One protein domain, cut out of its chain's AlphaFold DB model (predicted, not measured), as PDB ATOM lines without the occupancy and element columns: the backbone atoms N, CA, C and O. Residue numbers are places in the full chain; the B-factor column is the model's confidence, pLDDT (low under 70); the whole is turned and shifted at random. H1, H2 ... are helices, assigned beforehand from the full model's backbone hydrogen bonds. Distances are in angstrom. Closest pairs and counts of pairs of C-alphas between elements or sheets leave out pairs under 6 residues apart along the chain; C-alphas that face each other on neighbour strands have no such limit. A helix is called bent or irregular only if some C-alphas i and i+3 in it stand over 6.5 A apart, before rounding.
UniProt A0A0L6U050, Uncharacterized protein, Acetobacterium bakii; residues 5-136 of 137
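Overview. This is residues 5 to 136 of the 137 residues of an uncharacterized protein of Acetobacterium bakii (UniProt A0A0L6U050). Two lobes are joined by the long bent helix H4: on its first arm pack the last part of H2 and H3, with H1 loosely beside them, and round its second arm cluster H5, H6 and H8, with short H7 near the bend. The first turns of H2, residues 25 to 30, stick out with Asp 24. The printed part has 132 residues, eight named helices H1 to H8 in chain order, no named strand, and is all helix. It is only just compact, close to loose, with a radius of gyration of the C-alphas of 17.0 A and spans of 47 by 34 by 27 A.

Along the chain. H1 is residues 5 to 18, from C-alpha 5 at (10.609, 57.777, 19.097). H2, residues 25 to 48, is 34.6 A long; H3 is residues 53 to 64. H4, residues 70 to 94, was assigned as one helix by its hydrogen bonds but is bent, with C-alphas 80 and 83 7.0 A apart; its arms are H4a, 70 to 80, and H4b, 83 to 94. H5 is residues 99 to 108, H6 111 to 117, H7 119 to 123, and H8 126 to 135, ending at C-alpha 135 (-33.549, 58.549, 25.700).

Arrangement. H4 is the hub, touching six helices. H4a touches H3, closest C-alphas Ile 57 and Pro 71, 5.3 A. H2 and H3 form a hairpin at a shallow tilt of 27 degrees. H1 is near H2. H4b touches H8, about perpendicular at 84 degrees, closest C-alphas Leu 88 and Pro 126, 4.7 A. Every O i to N i+4 pair is within hydrogen-bond range in H1, H2, H3, H4a, H4b, H5, H6 and H8; H7 has 0 of 1, but 2 of 2 O i to N i+3 pairs.

Size, cuts and confidence. The C-alphas farthest apart, Ile 23 and Glu 135, are 49.6 A apart. The printed part has no cut and no long link. Residues 5 to 36 have pLDDT under 70.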
ATOM      1  N   ASN A   5       9.665  58.896  19.176       44.47
ATOM      2  CA  ASN A   5      10.609  57.777  19.097       44.47
ATOM      3  C   ASN A   5      10.877  57.159  20.472       44.47
ATOM      4  O   ASN A   5      10.964  55.941  20.573       44.47
ATOM      5  N   ASP A   6      10.943  57.968  21.528       51.16
ATOM      6  CA  ASP A   6      11.224  57.473  22.879       51.16
ATOM      7  C   ASP A   6      10.029  56.705  23.451       51.16
ATOM      8  O   ASP A   6      10.205  55.630  24.021       51.16
ATOM      9  N   ILE A   7       8.806  57.187  23.202       50.78
ATOM     10  CA  ILE A   7       7.570  56.469  23.546       50.78
ATOM     11  C   ILE A   7       7.481  55.163  22.747       50.78
ATOM     12  O   ILE A   7       7.241  54.107  23.326       50.78
ATOM     13  N   SER A   8       7.745  55.204  21.435       46.59
ATOM     14  CA  SER A   8       7.730  54.010  20.581       46.59
ATOM     15  C   SER A   8       8.771  52.968  21.003       46.59
ATOM     16  O   SER A   8       8.495  51.771  20.930       46.59
ATOM     17  N   ASN A   9       9.958  53.399  21.435       52.56
ATOM     18  CA  ASN A   9      11.026  52.508  21.881       52.56
ATOM     19  C   ASN A   9      10.749  51.939  23.281       52.56
ATOM     20  O   ASN A   9      10.991  50.756  23.511       52.56
ATOM     21  N   GLY A  10      10.203  52.748  24.196       53.91
ATOM     22  CA  GLY A  10       9.809  52.303  25.536       53.91
ATOM     23  C   GLY A  10       8.689  51.262  25.492       53.91
ATOM     24  O   GLY A  10       8.810  50.200  26.097       53.91
ATOM     25  N   ILE A  11       7.658  51.527  24.688       52.12
ATOM     26  CA  ILE A  11       6.571  50.591  24.377       52.12
ATOM     27  C   ILE A  11       7.164  49.312  23.771       52.12
ATOM     28  O   ILE A  11       6.972  48.230  24.316       52.12
ATOM     29  N   GLY A  12       7.979  49.423  22.715       47.94
ATOM     30  CA  GLY A  12       8.580  48.271  22.034       47.94
ATOM     31  C   GLY A  12       9.441  47.353  22.915       47.94
ATOM     32  O   GLY A  12       9.499  46.153  22.650       47.94
ATOM     33  N   ASN A  13      10.086  47.879  23.962       52.50
ATOM     34  CA  ASN A  13      10.877  47.075  24.898       52.50
ATOM     35  C   ASN A  13      10.001  46.282  25.878       52.50
ATOM     36  O   ASN A  13      10.236  45.091  26.049       52.50
ATOM     37  N   ILE A  14       8.940  46.889  26.422       53.03
ATOM     38  CA  ILE A  14       7.981  46.206  27.314       53.03
ATOM     39  C   ILE A  14       7.355  44.988  26.609       53.03
ATOM     40  O   ILE A  14       7.177  43.930  27.212       53.03
ATOM     41  N   PHE A  15       7.077  45.098  25.306       49.84
ATOM     42  CA  PHE A  15       6.489  44.004  24.523       49.84
ATOM     43  C   PHE A  15       7.452  42.858  24.208       49.84
ATOM     44  O   PHE A  15       7.011  41.714  24.099       49.84
ATOM     45  N   LYS A  16       8.755  43.129  24.068       50.25
ATOM     46  CA  LYS A  16       9.756  42.074  23.832       50.25
ATOM     47  C   LYS A  16       9.946  41.174  25.047       50.25
ATOM     48  O   LYS A  16      10.195  39.983  24.871       50.25
ATOM     49  N   ASP A  17       9.795  41.728  26.243       50.16
ATOM     50  CA  ASP A  17       9.972  40.986  27.489       50.16
ATOM     51  C   ASP A  17       8.760  40.092  27.800       50.16
ATOM     52  O   ASP A  17       8.931  38.980  28.287       50.16
ATOM     53  N   ALA A  18       7.547  40.505  27.415       45.16
ATOM     54  CA  ALA A  18       6.324  39.716  27.610       45.16
ATOM     55  C   ALA A  18       6.181  38.508  26.655       45.16
ATOM     56  O   ALA A  18       5.385  37.609  26.908       45.16
ATOM     57  N   GLY A  19       6.918  38.479  25.539       41.22
ATOM     58  CA  GLY A  19       6.760  37.466  24.487       41.22
ATOM     59  C   GLY A  19       7.600  36.192  24.638       41.22
ATOM     60  O   GLY A  19       7.506  35.322  23.775       41.22
ATOM     61  N   ARG A  20       8.457  36.083  25.663       45.22
ATOM     62  CA  ARG A  20       9.486  35.025  25.735       45.22
ATOM     63  C   ARG A  20       9.074  33.705  26.383       45.22
ATOM     64  O   ARG A  20       9.778  32.723  26.168       45.22
ATOM     65  N   ASP A  21       7.951  33.635  27.083       49.50
ATOM     66  CA  ASP A  21       7.695  32.503  27.979       49.50
ATOM     67  C   ASP A  21       6.470  31.690  27.575       49.50
ATOM     68  O   ASP A  21       5.466  31.825  28.251       49.50
ATOM     69  N   LEU A  22       6.467  30.860  26.518       46.06
ATOM     70  CA  LEU A  22       5.232  30.135  26.153       46.06
ATOM     71  C   LEU A  22       5.425  28.748  25.519       46.06
ATOM     72  O   LEU A  22       5.864  28.679  24.376       46.06
ATOM     73  N   ILE A  23       4.934  27.687  26.191       42.94
ATOM     74  CA  ILE A  23       4.286  26.505  25.570       42.94
ATOM     75  C   ILE A  23       3.204  25.923  26.516       42.94
ATOM     76  O   ILE A  23       3.538  25.475  27.605       42.94
ATOM     77  N   ASP A  24       1.929  25.932  26.087       42.97
ATOM     78  CA  ASP A  24       0.883  24.892  26.285       42.97
ATOM     79  C   ASP A  24      -0.463  25.356  25.670       42.97
ATOM     80  O   ASP A  24      -0.692  26.543  25.457       42.97
ATOM     81  N   GLU A  25      -1.410  24.466  25.357       47.06
ATOM     82  CA  GLU A  25      -2.628  24.830  24.595       47.06
ATOM     83  C   GLU A  25      -3.663  25.670  25.384       47.06
ATOM     84  O   GLU A  25      -4.298  26.572  24.832       47.06
ATOM     85  N   LYS A  26      -3.781  25.468  26.705       43.56
ATOM     86  CA  LYS A  26      -4.530  26.387  27.594       43.56
ATOM     87  C   LYS A  26      -3.816  27.726  27.753       43.56
ATOM     88  O   LYS A  26      -4.464  28.771  27.829       43.56
ATOM     89  N   VAL A  27      -2.486  27.681  27.740       48.38
ATOM     90  CA  VAL A  27      -1.632  28.861  27.693       48.38
ATOM     91  C   VAL A  27      -1.891  29.600  26.375       48.38
ATOM     92  O   VAL A  27      -2.118  30.795  26.426       48.38
ATOM     93  N   ASN A  28      -2.068  28.938  25.222       45.84
ATOM     94  CA  ASN A  28      -2.395  29.594  23.939       45.84
ATOM     95  C   ASN A  28      -3.680  30.432  23.970       45.84
ATOM     96  O   ASN A  28      -3.730  31.490  23.342       45.84
ATOM     97  N   ILE A  29      -4.717  30.004  24.694       54.25
ATOM     98  CA  ILE A  29      -5.936  30.810  24.866       54.25
ATOM     99  C   ILE A  29      -5.664  32.010  25.780       54.25
ATOM    100  O   ILE A  29      -6.088  33.123  25.462       54.25
ATOM    101  N   ALA A  30      -4.938  31.799  26.883       50.12
ATOM    102  CA  ALA A  30      -4.540  32.865  27.801       50.12
ATOM    103  C   ALA A  30      -3.642  33.903  27.104       50.12
ATOM    104  O   ALA A  30      -3.980  35.078  27.115       50.12
ATOM    105  N   ILE A  31      -2.623  33.467  26.360       53.28
ATOM    106  CA  ILE A  31      -1.764  34.294  25.504       53.28
ATOM    107  C   ILE A  31      -2.583  35.077  24.499       53.28
ATOM    108  O   ILE A  31      -2.373  36.268  24.327       53.28
ATOM    109  N   LYS A  32      -3.498  34.421  23.772       57.91
ATOM    110  CA  LYS A  32      -4.305  35.107  22.756       57.91
ATOM    111  C   LYS A  32      -5.167  36.186  23.400       57.91
ATOM    112  O   LYS A  32      -5.301  37.268  22.832       57.91
ATOM    113  N   LYS A  33      -5.714  35.915  24.587       59.25
ATOM    114  CA  LYS A  33      -6.487  36.880  25.372       59.25
ATOM    115  C   LYS A  33      -5.613  38.018  25.901       59.25
ATOM    116  O   LYS A  33      -6.008  39.169  25.777       59.25
ATOM    117  N   GLU A  34      -4.432  37.727  26.429       60.56
ATOM    118  CA  GLU A  34      -3.476  38.723  26.926       60.56
ATOM    119  C   GLU A  34      -2.913  39.584  25.798       60.56
ATOM    120  O   GLU A  34      -2.883  40.803  25.911       60.56
ATOM    121  N   ARG A  35      -2.573  38.977  24.658       65.69
ATOM    122  CA  ARG A  35      -2.158  39.673  23.438       65.69
ATOM    123  C   ARG A  35      -3.268  40.580  22.924       65.69
ATOM    124  O   ARG A  35      -2.991  41.728  22.592       65.69
ATOM    125  N   LYS A  36      -4.516  40.097  22.889       69.19
ATOM    126  CA  LYS A  36      -5.675  40.915  22.513       69.19
ATOM    127  C   LYS A  36      -5.860  42.079  23.487       69.19
ATOM    128  O   LYS A  36      -5.909  43.217  23.041       69.19
ATOM    129  N   ASN A  37      -5.864  41.821  24.794       73.94
ATOM    130  CA  ASN A  37      -5.957  42.868  25.812       73.94
ATOM    131  C   ASN A  37      -4.818  43.894  25.683       73.94
ATOM    132  O   ASN A  37      -5.057  45.091  25.804       73.94
ATOM    133  N   GLY A  38      -3.595  43.446  25.392       78.25
ATOM    134  CA  GLY A  38      -2.438  44.313  25.169       78.25
ATOM    135  C   GLY A  38      -2.594  45.213  23.942       78.25
ATOM    136  O   GLY A  38      -2.257  46.394  24.014       78.25
ATOM    137  N   ILE A  39      -3.152  44.692  22.842       84.38
ATOM    138  CA  ILE A  39      -3.511  45.493  21.658       84.38
ATOM    139  C   ILE A  39      -4.550  46.551  22.039       84.38
ATOM    140  O   ILE A  39      -4.351  47.728  21.753       84.38
ATOM    141  N   GLU A  40      -5.635  46.150  22.706       85.56
ATOM    142  CA  GLU A  40      -6.731  47.053  23.076       85.56
ATOM    143  C   GLU A  40      -6.248  48.188  23.994       85.56
ATOM    144  O   GLU A  40      -6.459  49.357  23.676       85.56
ATOM    145  N   ILE A  41      -5.512  47.863  25.065       81.75
ATOM    146  CA  ILE A  41      -4.935  48.847  26.000       81.75
ATOM    147  C   ILE A  41      -3.965  49.792  25.282       81.75
ATOM    148  O   ILE A  41      -3.969  50.998  25.536       81.75
ATOM    149  N   THR A  42      -3.141  49.267  24.369       83.44
ATOM    150  CA  THR A  42      -2.198  50.092  23.601       83.44
ATOM    151  C   THR A  42      -2.945  51.086  22.723       83.44
ATOM    152  O   THR A  42      -2.622  52.273  22.724       83.44
ATOM    153  N   ILE A  43      -3.955  50.623  21.984       88.00
ATOM    154  CA  ILE A  43      -4.760  51.483  21.116       88.00
ATOM    155  C   ILE A  43      -5.462  52.564  21.947       88.00
ATOM    156  O   ILE A  43      -5.389  53.734  21.579       88.00
ATOM    157  N   GLU A  44      -6.086  52.199  23.072       84.62
ATOM    158  CA  GLU A  44      -6.738  53.143  23.996       84.62
ATOM    159  C   GLU A  44      -5.764  54.224  24.471       84.62
ATOM    160  O   GLU A  44      -6.014  55.411  24.268       84.62
ATOM    161  N   THR A  45      -4.606  53.819  24.994       82.25
ATOM    162  CA  THR A  45      -3.577  54.740  25.502       82.25
ATOM    163  C   THR A  45      -3.077  55.695  24.412       82.25
ATOM    164  O   THR A  45      -2.872  56.885  24.650       82.25
ATOM    165  N   LEU A  46      -2.877  55.198  23.187       84.06
ATOM    166  CA  LEU A  46      -2.418  56.024  22.069       84.06
ATOM    167  C   LEU A  46      -3.499  57.011  21.602       84.06
ATOM    168  O   LEU A  46      -3.170  58.145  21.249       84.06
ATOM    169  N   ILE A  47      -4.775  56.615  21.627       86.38
ATOM    170  CA  ILE A  47      -5.903  57.515  21.343       86.38
ATOM    171  C   ILE A  47      -5.976  58.624  22.397       86.38
ATOM    172  O   ILE A  47      -6.082  59.794  22.031       86.38
ATOM    173  N   GLU A  48      -5.873  58.279  23.682       80.50
ATOM    174  CA  GLU A  48      -5.858  59.245  24.790       80.50
ATOM    175  C   GLU A  48      -4.681  60.224  24.685       80.50
ATOM    176  O   GLU A  48      -4.833  61.420  24.933       80.50
ATOM    177  N   ALA A  49      -3.521  59.744  24.229       79.56
ATOM    178  CA  ALA A  49      -2.349  60.571  23.950       79.56
ATOM    179  C   ALA A  49      -2.477  61.435  22.675       79.56
ATOM    180  O   ALA A  49      -1.536  62.148  22.314       79.56
ATOM    181  N   GLY A  50      -3.614  61.387  21.970       82.06
ATOM    182  CA  GLY A  50      -3.874  62.177  20.765       82.06
ATOM    183  C   GLY A  50      -3.091  61.713  19.533       82.06
ATOM    184  O   GLY A  50      -2.892  62.487  18.591       82.06
ATOM    185  N   ILE A  51      -2.618  60.465  19.525       85.12
ATOM    186  CA  ILE A  51      -1.886  59.900  18.393       85.12
ATOM    187  C   ILE A  51      -2.858  59.625  17.242       85.12
ATOM    188  O   ILE A  51      -3.939  59.069  17.421       85.12
ATOM    189  N   LYS A  52      -2.471  60.025  16.026       89.31
ATOM    190  CA  LYS A  52      -3.303  59.865  14.825       89.31
ATOM    191  C   LYS A  52      -3.496  58.385  14.483       89.31
ATOM    192  O   LYS A  52      -2.519  57.641  14.468       89.31
ATOM    193  N   ASP A  53      -4.704  58.009  14.062       92.25
ATOM    194  CA  ASP A  53      -5.074  56.633  13.684       92.25
ATOM    195  C   ASP A  53      -4.065  55.977  12.727       92.25
ATOM    196  O   ASP A  53      -3.668  54.841  12.947       92.25
ATOM    197  N   ALA A  54      -3.579  56.702  11.711       92.00
ATOM    198  CA  ALA A  54      -2.587  56.184  10.762       92.00
ATOM    199  C   ALA A  54      -1.261  55.767  11.430       92.00
ATOM    200  O   ALA A  54      -0.631  54.803  11.013       92.00
ATOM    201  N   VAL A  55      -0.843  56.473  12.485       89.69
ATOM    202  CA  VAL A  55       0.360  56.120  13.254       89.69
ATOM    203  C   VAL A  55       0.096  54.877  14.099       89.69
ATOM    204  O   VAL A  55       0.948  53.998  14.158       89.69
ATOM    205  N   ILE A  56      -1.089  54.776  14.709       87.94
ATOM    206  CA  ILE A  56      -1.491  53.603  15.495       87.94
ATOM    207  C   ILE A  56      -1.556  52.361  14.597       87.94
ATOM    208  O   ILE A  56      -0.975  51.338  14.939       87.94
ATOM    209  N   ILE A  57      -2.181  52.468  13.420       92.38
ATOM    210  CA  ILE A  57      -2.264  51.393  12.420       92.38
ATOM    211  C   ILE A  57      -0.863  50.900  12.042       92.38
ATOM    212  O   ILE A  57      -0.581  49.715  12.195       92.38
ATOM    213  N   ASN A  58       0.045  51.809  11.673       87.19
ATOM    214  CA  ASN A  58       1.420  51.442  11.320       87.19
ATOM    215  C   ASN A  58       2.168  50.750  12.478       87.19
ATOM    216  O   ASN A  58       2.997  49.870  12.249       87.19
ATOM    217  N   LEU A  59       1.915  51.149  13.732       87.38
ATOM    218  CA  LEU A  59       2.508  50.499  14.907       87.38
ATOM    219  C   LEU A  59       1.975  49.074  15.092       87.38
ATOM    220  O   LEU A  59       2.757  48.169  15.383       87.38
ATOM    221  N   LEU A  60       0.671  48.867  14.905       86.69
ATOM    222  CA  LEU A  60       0.044  47.549  15.005       86.69
ATOM    223  C   LEU A  60       0.545  46.594  13.915       86.69
ATOM    224  O   LEU A  60       0.877  45.448  14.215       86.69
ATOM    225  N   GLU A  61       0.678  47.068  12.678       88.12
ATOM    226  CA  GLU A  61       1.269  46.293  11.579       88.12
ATOM    227  C   GLU A  61       2.716  45.900  11.906       88.12
ATOM    228  O   GLU A  61       3.093  44.732  11.836       88.12
ATOM    229  N   LYS A  62       3.530  46.868  12.347       83.25
ATOM    230  CA  LYS A  62       4.967  46.668  12.570       83.25
ATOM    231  C   LYS A  62       5.300  45.804  13.787       83.25
ATOM    232  O   LYS A  62       6.241  45.017  13.726       83.25
ATOM    233  N   TYR A  63       4.604  46.001  14.907       80.19
ATOM    234  CA  TYR A  63       4.971  45.390  16.192       80.19
ATOM    235  C   TYR A  63       4.041  44.255  16.615       80.19
ATOM    236  O   TYR A  63       4.486  43.351  17.319       80.19
ATOM    237  N   TRP A  64       2.783  44.260  16.164       79.38
ATOM    238  CA  TRP A  64       1.845  43.165  16.415       79.38
ATOM    239  C   TRP A  64       1.662  42.232  15.224       79.38
ATOM    240  O   TRP A  64       1.077  41.165  15.416       79.38
ATOM    241  N   GLY A  65       2.176  42.582  14.042       83.75
ATOM    242  CA  GLY A  65       2.056  41.757  12.842       83.75
ATOM    243  C   GLY A  65       0.610  41.588  12.384       83.75
ATOM    244  O   GLY A  65       0.288  40.545  11.823       83.75
ATOM    245  N   LEU A  66      -0.263  42.557  12.691       86.19
ATOM    246  CA  LEU A  66      -1.614  42.589  12.133       86.19
ATOM    247  C   LEU A  66      -1.525  42.878  10.635       86.19
ATOM    248  O   LEU A  66      -0.706  43.699  10.218       86.19
ATOM    249  N   LEU A  67      -2.355  42.204   9.846       87.88
ATOM    250  CA  LEU A  67      -2.324  42.281   8.387       87.88
ATOM    251  C   LEU A  67      -3.638  42.836   7.831       87.88
ATOM    252  O   LEU A  67      -4.658  42.891   8.518       87.88
ATOM    253  N   ASP A  68      -3.604  43.238   6.562       92.00
ATOM    254  CA  ASP A  68      -4.769  43.698   5.807       92.00
ATOM    255  C   ASP A  68      -5.577  44.784   6.547       92.00
ATOM    256  O   ASP A  68      -5.071  45.870   6.835       92.00
ATOM    257  N   ASP A  69      -6.851  44.513   6.838       92.31
ATOM    258  CA  ASP A  69      -7.756  45.449   7.506       92.31
ATOM    259  C   ASP A  69      -7.780  45.262   9.034       92.31
ATOM    260  O   ASP A  69      -8.303  46.113   9.749       92.31
ATOM    261  N   GLU A  70      -7.156  44.207   9.577       91.38
ATOM    262  CA  GLU A  70      -7.118  43.935  11.023       91.38
ATOM    263  C   GLU A  70      -6.715  45.146  11.889       91.38
ATOM    264  O   GLU A  70      -7.413  45.423  12.871       91.38
ATOM    265  N   PRO A  71      -5.643  45.911  11.579       91.31
ATOM    266  CA  PRO A  71      -5.251  47.042  12.419       91.31
ATOM    267  C   PRO A  71      -6.262  48.194  12.350       91.31
ATOM    268  O   PRO A  71      -6.520  48.858  13.357       91.31
ATOM    269  N   ARG A  72      -6.876  48.422  11.183       93.88
ATOM    270  CA  ARG A  72      -7.913  49.447  10.993       93.88
ATOM    271  C   ARG A  72      -9.175  49.072  11.755       93.88
ATOM    272  O   ARG A  72      -9.727  49.912  12.468       93.88
ATOM    273  N   GLU A  73      -9.579  47.812  11.668       92.81
ATOM    274  CA  GLU A  73     -10.726  47.267  12.382       92.81
ATOM    275  C   GLU A  73     -10.528  47.316  13.896       92.81
ATOM    276  O   GLU A  73     -11.453  47.704  14.612       92.81
ATOM    277  N   ALA A  74      -9.322  47.015  14.387       91.25
ATOM    278  CA  ALA A  74      -8.981  47.123  15.803       91.25
ATOM    279  C   ALA A  74      -9.095  48.571  16.305       91.25
ATOM    280  O   ALA A  74      -9.803  48.832  17.281       91.25
ATOM    281  N   VAL A  75      -8.474  49.534  15.611       93.56
ATOM    282  CA  VAL A  75      -8.561  50.962  15.974       93.56
ATOM    283  C   VAL A  75     -10.008  51.446  15.949       93.56
ATOM    284  O   VAL A  75     -10.469  52.116  16.876       93.56
ATOM    285  N   ARG A  76     -10.754  51.074  14.910       92.56
ATOM    286  CA  ARG A  76     -12.164  51.424  14.768       92.56
ATOM    287  C   ARG A  76     -13.001  50.844  15.902       92.56
ATOM    288  O   ARG A  76     -13.770  51.585  16.503       92.56
ATOM    289  N   TYR A  77     -12.841  49.556  16.208       90.94
ATOM    290  CA  TYR A  77     -13.556  48.871  17.286       90.94
ATOM    291  C   TYR A  77     -13.333  49.571  18.626       90.94
ATOM    292  O   TYR A  77     -14.306  49.909  19.301       90.94
ATOM    293  N   ILE A  78     -12.080  49.883  18.964       91.69
ATOM    294  CA  ILE A  78     -11.764  50.598  20.201       91.69
ATOM    295  C   ILE A  78     -12.440  51.967  20.243       91.69
ATOM    296  O   ILE A  78     -13.168  52.252  21.191       91.69
ATOM    297  N   LYS A  79     -12.275  52.786  19.196       91.06
ATOM    298  CA  LYS A  79     -12.839  54.145  19.156       91.06
ATOM    299  C   LYS A  79     -14.357  54.153  19.227       91.06
ATOM    300  O   LYS A  79     -14.930  55.012  19.885       91.06
ATOM    301  N   THR A  80     -15.012  53.228  18.529       90.31
ATOM    302  CA  THR A  80     -16.472  53.255  18.408       90.31
ATOM    303  C   THR A  80     -17.191  52.513  19.527       90.31
ATOM    304  O   THR A  80     -18.373  52.761  19.746       90.31
ATOM    305  N   PHE A  81     -16.509  51.597  20.220       90.75
ATOM    306  CA  PHE A  81     -17.151  50.678  21.151       90.75
ATOM    307  C   PHE A  81     -16.456  50.590  22.513       90.75
ATOM    308  O   PHE A  81     -17.049  51.027  23.496       90.75
ATOM    309  N   GLU A  82     -15.240  50.035  22.600       90.50
ATOM    310  CA  GLU A  82     -14.619  49.747  23.910       90.50
ATOM    311  C   GLU A  82     -14.331  51.019  24.702       90.50
ATOM    312  O   GLU A  82     -14.721  51.124  25.866       90.50
ATOM    313  N   TYR A  83     -13.727  52.017  24.056       90.62
ATOM    314  CA  TYR A  83     -13.382  53.276  24.699       90.62
ATOM    315  C   TYR A  83     -14.613  54.006  25.272       90.62
ATOM    316  O   TYR A  83     -14.646  54.242  26.481       90.62
ATOM    317  N   PRO A  84     -15.674  54.316  24.492       93.75
ATOM    318  CA  PRO A  84     -16.863  54.972  25.044       93.75
ATOM    319  C   PRO A  84     -17.593  54.115  26.092       93.75
ATOM    320  O   PRO A  84     -18.131  54.662  27.056       93.75
ATOM    321  N   TYR A  85     -17.583  52.783  25.959       94.94
ATOM    322  CA  TYR A  85     -18.174  51.879  26.950       94.94
ATOM    323  C   TYR A  85     -17.444  51.952  28.302       94.94
ATOM    324  O   TYR A  85     -18.080  52.093  29.353       94.94
ATOM    325  N   LYS A  86     -16.106  51.892  28.288       92.38
ATOM    326  CA  LYS A  86     -15.267  52.015  29.490       92.38
ATOM    327  C   LYS A  86     -15.356  53.412  30.090       92.38
ATOM    328  O   LYS A  86     -15.524  53.539  31.300       92.38
ATOM    329  N   ALA A  87     -15.322  54.452  29.260       92.69
ATOM    330  CA  ALA A  87     -15.426  55.833  29.716       92.69
ATOM    331  C   ALA A  87     -16.760  56.098  30.435       92.69
ATOM    332  O   ALA A  87     -16.768  56.702  31.507       92.69
ATOM    333  N   LEU A  88     -17.879  55.583  29.913       96.94
ATOM    334  CA  LEU A  88     -19.176  55.636  30.594       96.94
ATOM    335  C   LEU A  88     -19.181  54.833  31.901       96.94
ATOM    336  O   LEU A  88     -19.682  55.313  32.914       96.94
ATOM    337  N   THR A  89     -18.574  53.646  31.902       96.56
ATOM    338  CA  THR A  89     -18.424  52.819  33.110       96.56
ATOM    339  C   THR A  89     -17.682  53.582  34.214       96.56
ATOM    340  O   THR A  89     -18.142  53.621  35.353       96.56
ATOM    341  N   PHE A  90     -16.548  54.212  33.892       94.94
ATOM    342  CA  PHE A  90     -15.780  55.003  34.856       94.94
ATOM    343  C   PHE A  90     -16.522  56.259  35.299       94.94
ATOM    344  O   PHE A  90     -16.496  56.585  36.482       94.94
ATOM    345  N   TYR A  91     -17.215  56.929  34.379       96.94
ATOM    346  CA  TYR A  91     -18.039  58.086  34.701       96.94
ATOM    347  C   TYR A  91     -19.120  57.747  35.730       96.94
ATOM    348  O   TYR A  91     -19.195  58.411  36.757       96.94
ATOM    349  N   LEU A  92     -19.896  56.680  35.512       97.06
ATOM    350  CA  LEU A  92     -20.952  56.260  36.439       97.06
ATOM    351  C   LEU A  92     -20.388  55.889  37.817       97.06
ATOM    352  O   LEU A  92     -20.921  56.321  38.838       97.06
ATOM    353  N   LYS A  93     -19.257  55.174  37.864       96.81
ATOM    354  CA  LYS A  93     -18.551  54.913  39.131       96.81
ATOM    355  C   LYS A  93     -18.122  56.209  39.822       96.81
ATOM    356  O   LYS A  93     -18.275  56.337  41.031       96.81
ATOM    357  N   GLY A  94     -17.632  57.185  39.058       95.75
ATOM    358  CA  GLY A  94     -17.297  58.521  39.556       95.75
ATOM    359  C   GLY A  94     -18.502  59.307  40.087       95.75
ATOM    360  O   GLY A  94     -18.326  60.160  40.949       95.75
ATOM    361  N   GLN A  95     -19.717  58.993  39.628       96.12
ATOM    362  CA  GLN A  95     -20.978  59.537  40.157       96.12
ATOM    363  C   GLN A  95     -21.482  58.798  41.413       96.12
ATOM    364  O   GLN A  95     -22.534  59.147  41.941       96.12
ATOM    365  N   GLY A  96     -20.756  57.788  41.904       97.00
ATOM    366  CA  GLY A  96     -21.107  57.040  43.114       97.00
ATOM    367  C   GLY A  96     -21.898  55.752  42.878       97.00
ATOM    368  O   GLY A  96     -22.294  55.116  43.851       97.00
ATOM    369  N   TYR A  97     -22.098  55.335  41.623       96.81
ATOM    370  CA  TYR A  97     -22.753  54.062  41.314       96.81
ATOM    371  C   TYR A  97     -21.850  52.888  41.709       96.81
ATOM    372  O   TYR A  97     -20.651  52.859  41.406       96.81
ATOM    373  N   THR A  98     -22.440  51.874  42.331       97.56
ATOM    374  CA  THR A  98     -21.787  50.590  42.587       97.56
ATOM    375  C   THR A  98     -21.554  49.822  41.285       97.56
ATOM    376  O   THR A  98     -22.198  50.061  40.265       97.56
ATOM    377  N   SER A  99     -20.642  48.846  41.300       95.19
ATOM    378  CA  SER A  99     -20.385  48.011  40.117       95.19
ATOM    379  C   SER A  99     -21.645  47.302  39.601       95.19
ATOM    380  O   SER A  99     -21.810  47.210  38.389       95.19
ATOM    381  N   THR A 100     -22.531  46.851  40.499       97.38
ATOM    382  CA  THR A 100     -23.804  46.208  40.135       97.38
ATOM    383  C   THR A 100     -24.753  47.197  39.467       97.38
ATOM    384  O   THR A 100     -25.255  46.910  38.388       97.38
ATOM    385  N   GLU A 101     -24.926  48.396  40.025       97.00
ATOM    386  CA  GLU A 101     -25.788  49.421  39.417       97.00
ATOM    387  C   GLU A 101     -25.264  49.884  38.054       97.00
ATOM    388  O   GLU A 101     -26.047  50.168  37.147       97.00
ATOM    389  N   VAL A 102     -23.940  49.946  37.881       97.81
ATOM    390  CA  VAL A 102     -23.341  50.222  36.571       97.81
ATOM    391  C   VAL A 102     -23.664  49.103  35.590       97.81
ATOM    392  O   VAL A 102     -24.087  49.387  34.474       97.81
ATOM    393  N   GLU A 103     -23.490  47.840  35.974       96.56
ATOM    394  CA  GLU A 103     -23.825  46.707  35.110       96.56
ATOM    395  C   GLU A 103     -25.309  46.710  34.713       96.56
ATOM    396  O   GLU A 103     -25.623  46.625  33.521       96.56
ATOM    397  N   ASP A 104     -26.203  46.916  35.680       97.25
ATOM    398  CA  ASP A 104     -27.640  47.038  35.451       97.25
ATOM    399  C   ASP A 104     -27.952  48.186  34.491       97.25
ATOM    400  O   ASP A 104     -28.660  47.988  33.502       97.25
ATOM    401  N   PHE A 105     -27.360  49.366  34.697       97.50
ATOM    402  CA  PHE A 105     -27.528  50.499  33.792       97.50
ATOM    403  C   PHE A 105     -27.086  50.159  32.361       97.50
ATOM    404  O   PHE A 105     -27.825  50.420  31.404       97.50
ATOM    405  N   MET A 106     -25.893  49.577  32.196       96.50
ATOM    406  CA  MET A 106     -25.335  49.258  30.877       96.50
ATOM    407  C   MET A 106     -26.191  48.218  30.141       96.50
ATOM    408  O   MET A 106     -26.366  48.318  28.919       96.50
ATOM    409  N   ASN A 107     -26.749  47.254  30.880       95.75
ATOM    410  CA  ASN A 107     -27.608  46.195  30.356       95.75
ATOM    411  C   ASN A 107     -29.015  46.704  30.020       95.75
ATOM    412  O   ASN A 107     -29.459  46.533  28.882       95.75
ATOM    413  N   MET A 108     -29.687  47.381  30.958       95.62
ATOM    414  CA  MET A 108     -31.050  47.907  30.784       95.62
ATOM    415  C   MET A 108     -31.137  48.939  29.660       95.62
ATOM    416  O   MET A 108     -32.120  48.983  28.927       95.62
ATOM    417  N   ASN A 109     -30.094  49.752  29.479       95.38
ATOM    418  CA  ASN A 109     -30.045  50.730  28.395       95.38
ATOM    419  C   ASN A 109     -29.446  50.153  27.103       95.38
ATOM    420  O   ASN A 109     -29.238  50.908  26.152       95.38
ATOM    421  N   HIS A 110     -29.163  48.848  27.034       94.88
ATOM    422  CA  HIS A 110     -28.594  48.176  25.861       94.88
ATOM    423  C   HIS A 110     -27.365  48.896  25.280       94.88
ATOM    424  O   HIS A 110     -27.186  48.978  24.060       94.88
ATOM    425  N   VAL A 111     -26.502  49.430  26.150       94.62
ATOM    426  CA  VAL A 111     -25.415  50.339  25.754       94.62
ATOM    427  C   VAL A 111     -24.483  49.680  24.741       94.62
ATOM    428  O   VAL A 111     -24.111  50.306  23.748       94.62
ATOM    429  N   ARG A 112     -24.171  48.387  24.924       92.81
ATOM    430  CA  ARG A 112     -23.347  47.636  23.965       92.81
ATOM    431  C   ARG A 112     -23.965  47.614  22.565       92.81
ATOM    432  O   ARG A 112     -23.274  47.847  21.576       92.81
ATOM    433  N   ILE A 113     -25.261  47.333  22.469       91.38
ATOM    434  CA  ILE A 113     -25.964  47.258  21.182       91.38
ATOM    435  C   ILE A 113     -25.986  48.645  20.539       91.38
ATOM    436  O   ILE A 113     -25.655  48.774  19.362       91.38
ATOM    437  N   LYS A 114     -26.298  49.687  21.311       93.75
ATOM    438  CA  LYS A 114     -26.360  51.063  20.809       93.75
ATOM    439  C   LYS A 114     -25.012  51.555  20.288       93.75
ATOM    440  O   LYS A 114     -24.958  52.064  19.174       93.75
ATOM    441  N   LEU A 115     -23.919  51.337  21.024       93.19
ATOM    442  CA  LEU A 115     -22.572  51.720  20.580       93.19
ATOM    443  C   LEU A 115     -22.126  50.965  19.319       93.19
ATOM    444  O   LEU A 115     -21.476  51.549  18.455       93.19
ATOM    445  N   ARG A 116     -22.507  49.688  19.165       88.38
ATOM    446  CA  ARG A 116     -22.183  48.913  17.952       88.38
ATOM    447  C   ARG A 116     -22.882  49.434  16.699       88.38
ATOM    448  O   ARG A 116     -22.284  49.401  15.628       88.38
ATOM    449  N   HIS A 117     -24.127  49.890  16.821       87.12
ATOM    450  CA  HIS A 117     -24.951  50.262  15.665       87.12
ATOM    451  C   HIS A 117     -25.014  51.773  15.412       87.12
ATOM    452  O   HIS A 117     -25.374  52.187  14.313       87.12
ATOM    453  N   ASN A 118     -24.647  52.607  16.387       89.00
ATOM    454  CA  ASN A 118     -24.681  54.057  16.258       89.00
ATOM    455  C   ASN A 118     -23.313  54.675  16.573       89.00
ATOM    456  O   ASN A 118     -22.985  54.978  17.722       89.00
ATOM    457  N   ARG A 119     -22.530  54.918  15.513       87.00
ATOM    458  CA  ARG A 119     -21.197  55.531  15.617       87.00
ATOM    459  C   ARG A 119     -21.213  56.931  16.223       87.00
ATOM    460  O   ARG A 119     -20.220  57.313  16.835       87.00
ATOM    461  N   GLU A 120     -22.297  57.692  16.096       92.31
ATOM    462  CA  GLU A 120     -22.353  59.049  16.650       92.31
ATOM    463  C   GLU A 120     -22.336  59.041  18.183       92.31
ATOM    464  O   GLU A 120     -21.801  59.966  18.790       92.31
ATOM    465  N   LEU A 121     -22.812  57.962  18.815       93.81
ATOM    466  CA  LEU A 121     -22.738  57.807  20.269       93.81
ATOM    467  C   LEU A 121     -21.295  57.757  20.778       93.81
ATOM    468  O   LEU A 121     -21.007  58.292  21.843       93.81
ATOM    469  N   SER A 122     -20.373  57.182  20.002       92.81
ATOM    470  CA  SER A 122     -18.959  57.086  20.390       92.81
ATOM    471  C   SER A 122     -18.234  58.431  20.477       92.81
ATOM    472  O   SER A 122     -17.168  58.520  21.078       92.81
ATOM    473  N   LYS A 123     -18.813  59.486  19.892       92.69
ATOM    474  CA  LYS A 123     -18.247  60.841  19.889       92.69
ATOM    475  C   LYS A 123     -18.704  61.679  21.086       92.69
ATOM    476  O   LYS A 123     -18.254  62.813  21.245       92.69
ATOM    477  N   LEU A 124     -19.645  61.172  21.882       94.94
ATOM    478  CA  LEU A 124     -20.212  61.892  23.016       94.94
ATOM    479  C   LEU A 124     -19.290  61.797  24.237       94.94
ATOM    480  O   LEU A 124     -18.615  60.791  24.445       94.94
ATOM    481  N   SER A 125     -19.302  62.834  25.082       94.81
ATOM    482  CA  SER A 125     -18.731  62.721  26.427       94.81
ATOM    483  C   SER A 125     -19.500  61.665  27.236       94.81
ATOM    484  O   SER A 125     -20.674  61.435  26.943       94.81
ATOM    485  N   PRO A 126     -18.901  61.055  28.274       96.44
ATOM    486  CA  PRO A 126     -19.583  60.049  29.095       96.44
ATOM    487  C   PRO A 126     -20.933  60.513  29.660       96.44
ATOM    488  O   PRO A 126     -21.913  59.781  29.587       96.44
ATOM    489  N   GLU A 127     -21.014  61.762  30.124       96.94
ATOM    490  CA  GLU A 127     -22.256  62.402  30.575       96.94
ATOM    491  C   GLU A 127     -23.315  62.467  29.462       96.94
ATOM    492  O   GLU A 127     -24.438  61.989  29.619       96.94
ATOM    493  N   LYS A 128     -22.957  63.003  28.287       97.31
ATOM    494  CA  LYS A 128     -23.886  63.094  27.148       97.31
ATOM    495  C   LYS A 128     -24.290  61.715  26.639       97.31
ATOM    496  O   LYS A 128     -25.430  61.529  26.220       97.31
ATOM    497  N   LEU A 129     -23.366  60.758  26.671       96.88
ATOM    498  CA  LEU A 129     -23.624  59.379  26.297       96.88
ATOM    499  C   LEU A 129     -24.639  58.749  27.252       96.88
ATOM    500  O   LEU A 129     -25.601  58.168  26.760       96.88
ATOM    501  N   MET A 130     -24.474  58.923  28.569       96.75
ATOM    502  CA  MET A 130     -25.424  58.466  29.590       96.75
ATOM    503  C   MET A 130     -26.840  58.970  29.294       96.75
ATOM    504  O   MET A 130     -27.760  58.163  29.180       96.75
ATOM    505  N   HIS A 131     -27.015  60.279  29.086       96.12
ATOM    506  CA  HIS A 131     -28.322  60.837  28.734       96.12
ATOM    507  C   HIS A 131     -28.871  60.227  27.442       96.12
ATOM    508  O   HIS A 131     -30.017  59.779  27.389       96.12
ATOM    509  N   LYS A 132     -28.035  60.149  26.399       96.00
ATOM    510  CA  LYS A 132     -28.499  59.723  25.081       96.00
ATOM    511  C   LYS A 132     -28.916  58.258  25.037       96.00
ATOM    512  O   LYS A 132     -29.888  57.923  24.359       96.00
ATOM    513  N   VAL A 133     -28.209  57.378  25.745       94.81
ATOM    514  CA  VAL A 133     -28.571  55.954  25.792       94.81
ATOM    515  C   VAL A 133     -29.845  55.708  26.594       94.81
ATOM    516  O   VAL A 133     -30.509  54.718  26.316       94.81
ATOM    517  N   THR A 134     -30.228  56.597  27.510       92.88
ATOM    518  CA  THR A 134     -31.498  56.497  28.247       92.88
ATOM    519  C   THR A 134     -32.695  57.026  27.452       92.88
ATOM    520  O   THR A 134     -33.800  56.506  27.588       92.88
ATOM    521  N   GLU A 135     -32.494  58.018  26.580       90.00
ATOM    522  CA  GLU A 135     -33.549  58.549  25.700       90.00
ATOM    523  C   GLU A 135     -33.956  57.584  24.578       90.00
ATOM    524  O   GLU A 135     -35.122  57.522  24.192       90.00
ATOM    525  N   LEU A 136     -32.986  56.858  24.019       74.81
ATOM    526  CA  LEU A 136     -33.207  55.927  22.916       74.81
ATOM    527  C   LEU A 136     -33.839  54.639  23.469       74.81
ATOM    528  O   LEU A 136     -33.110  53.794  23.979       74.81
TER     529      LEU A 136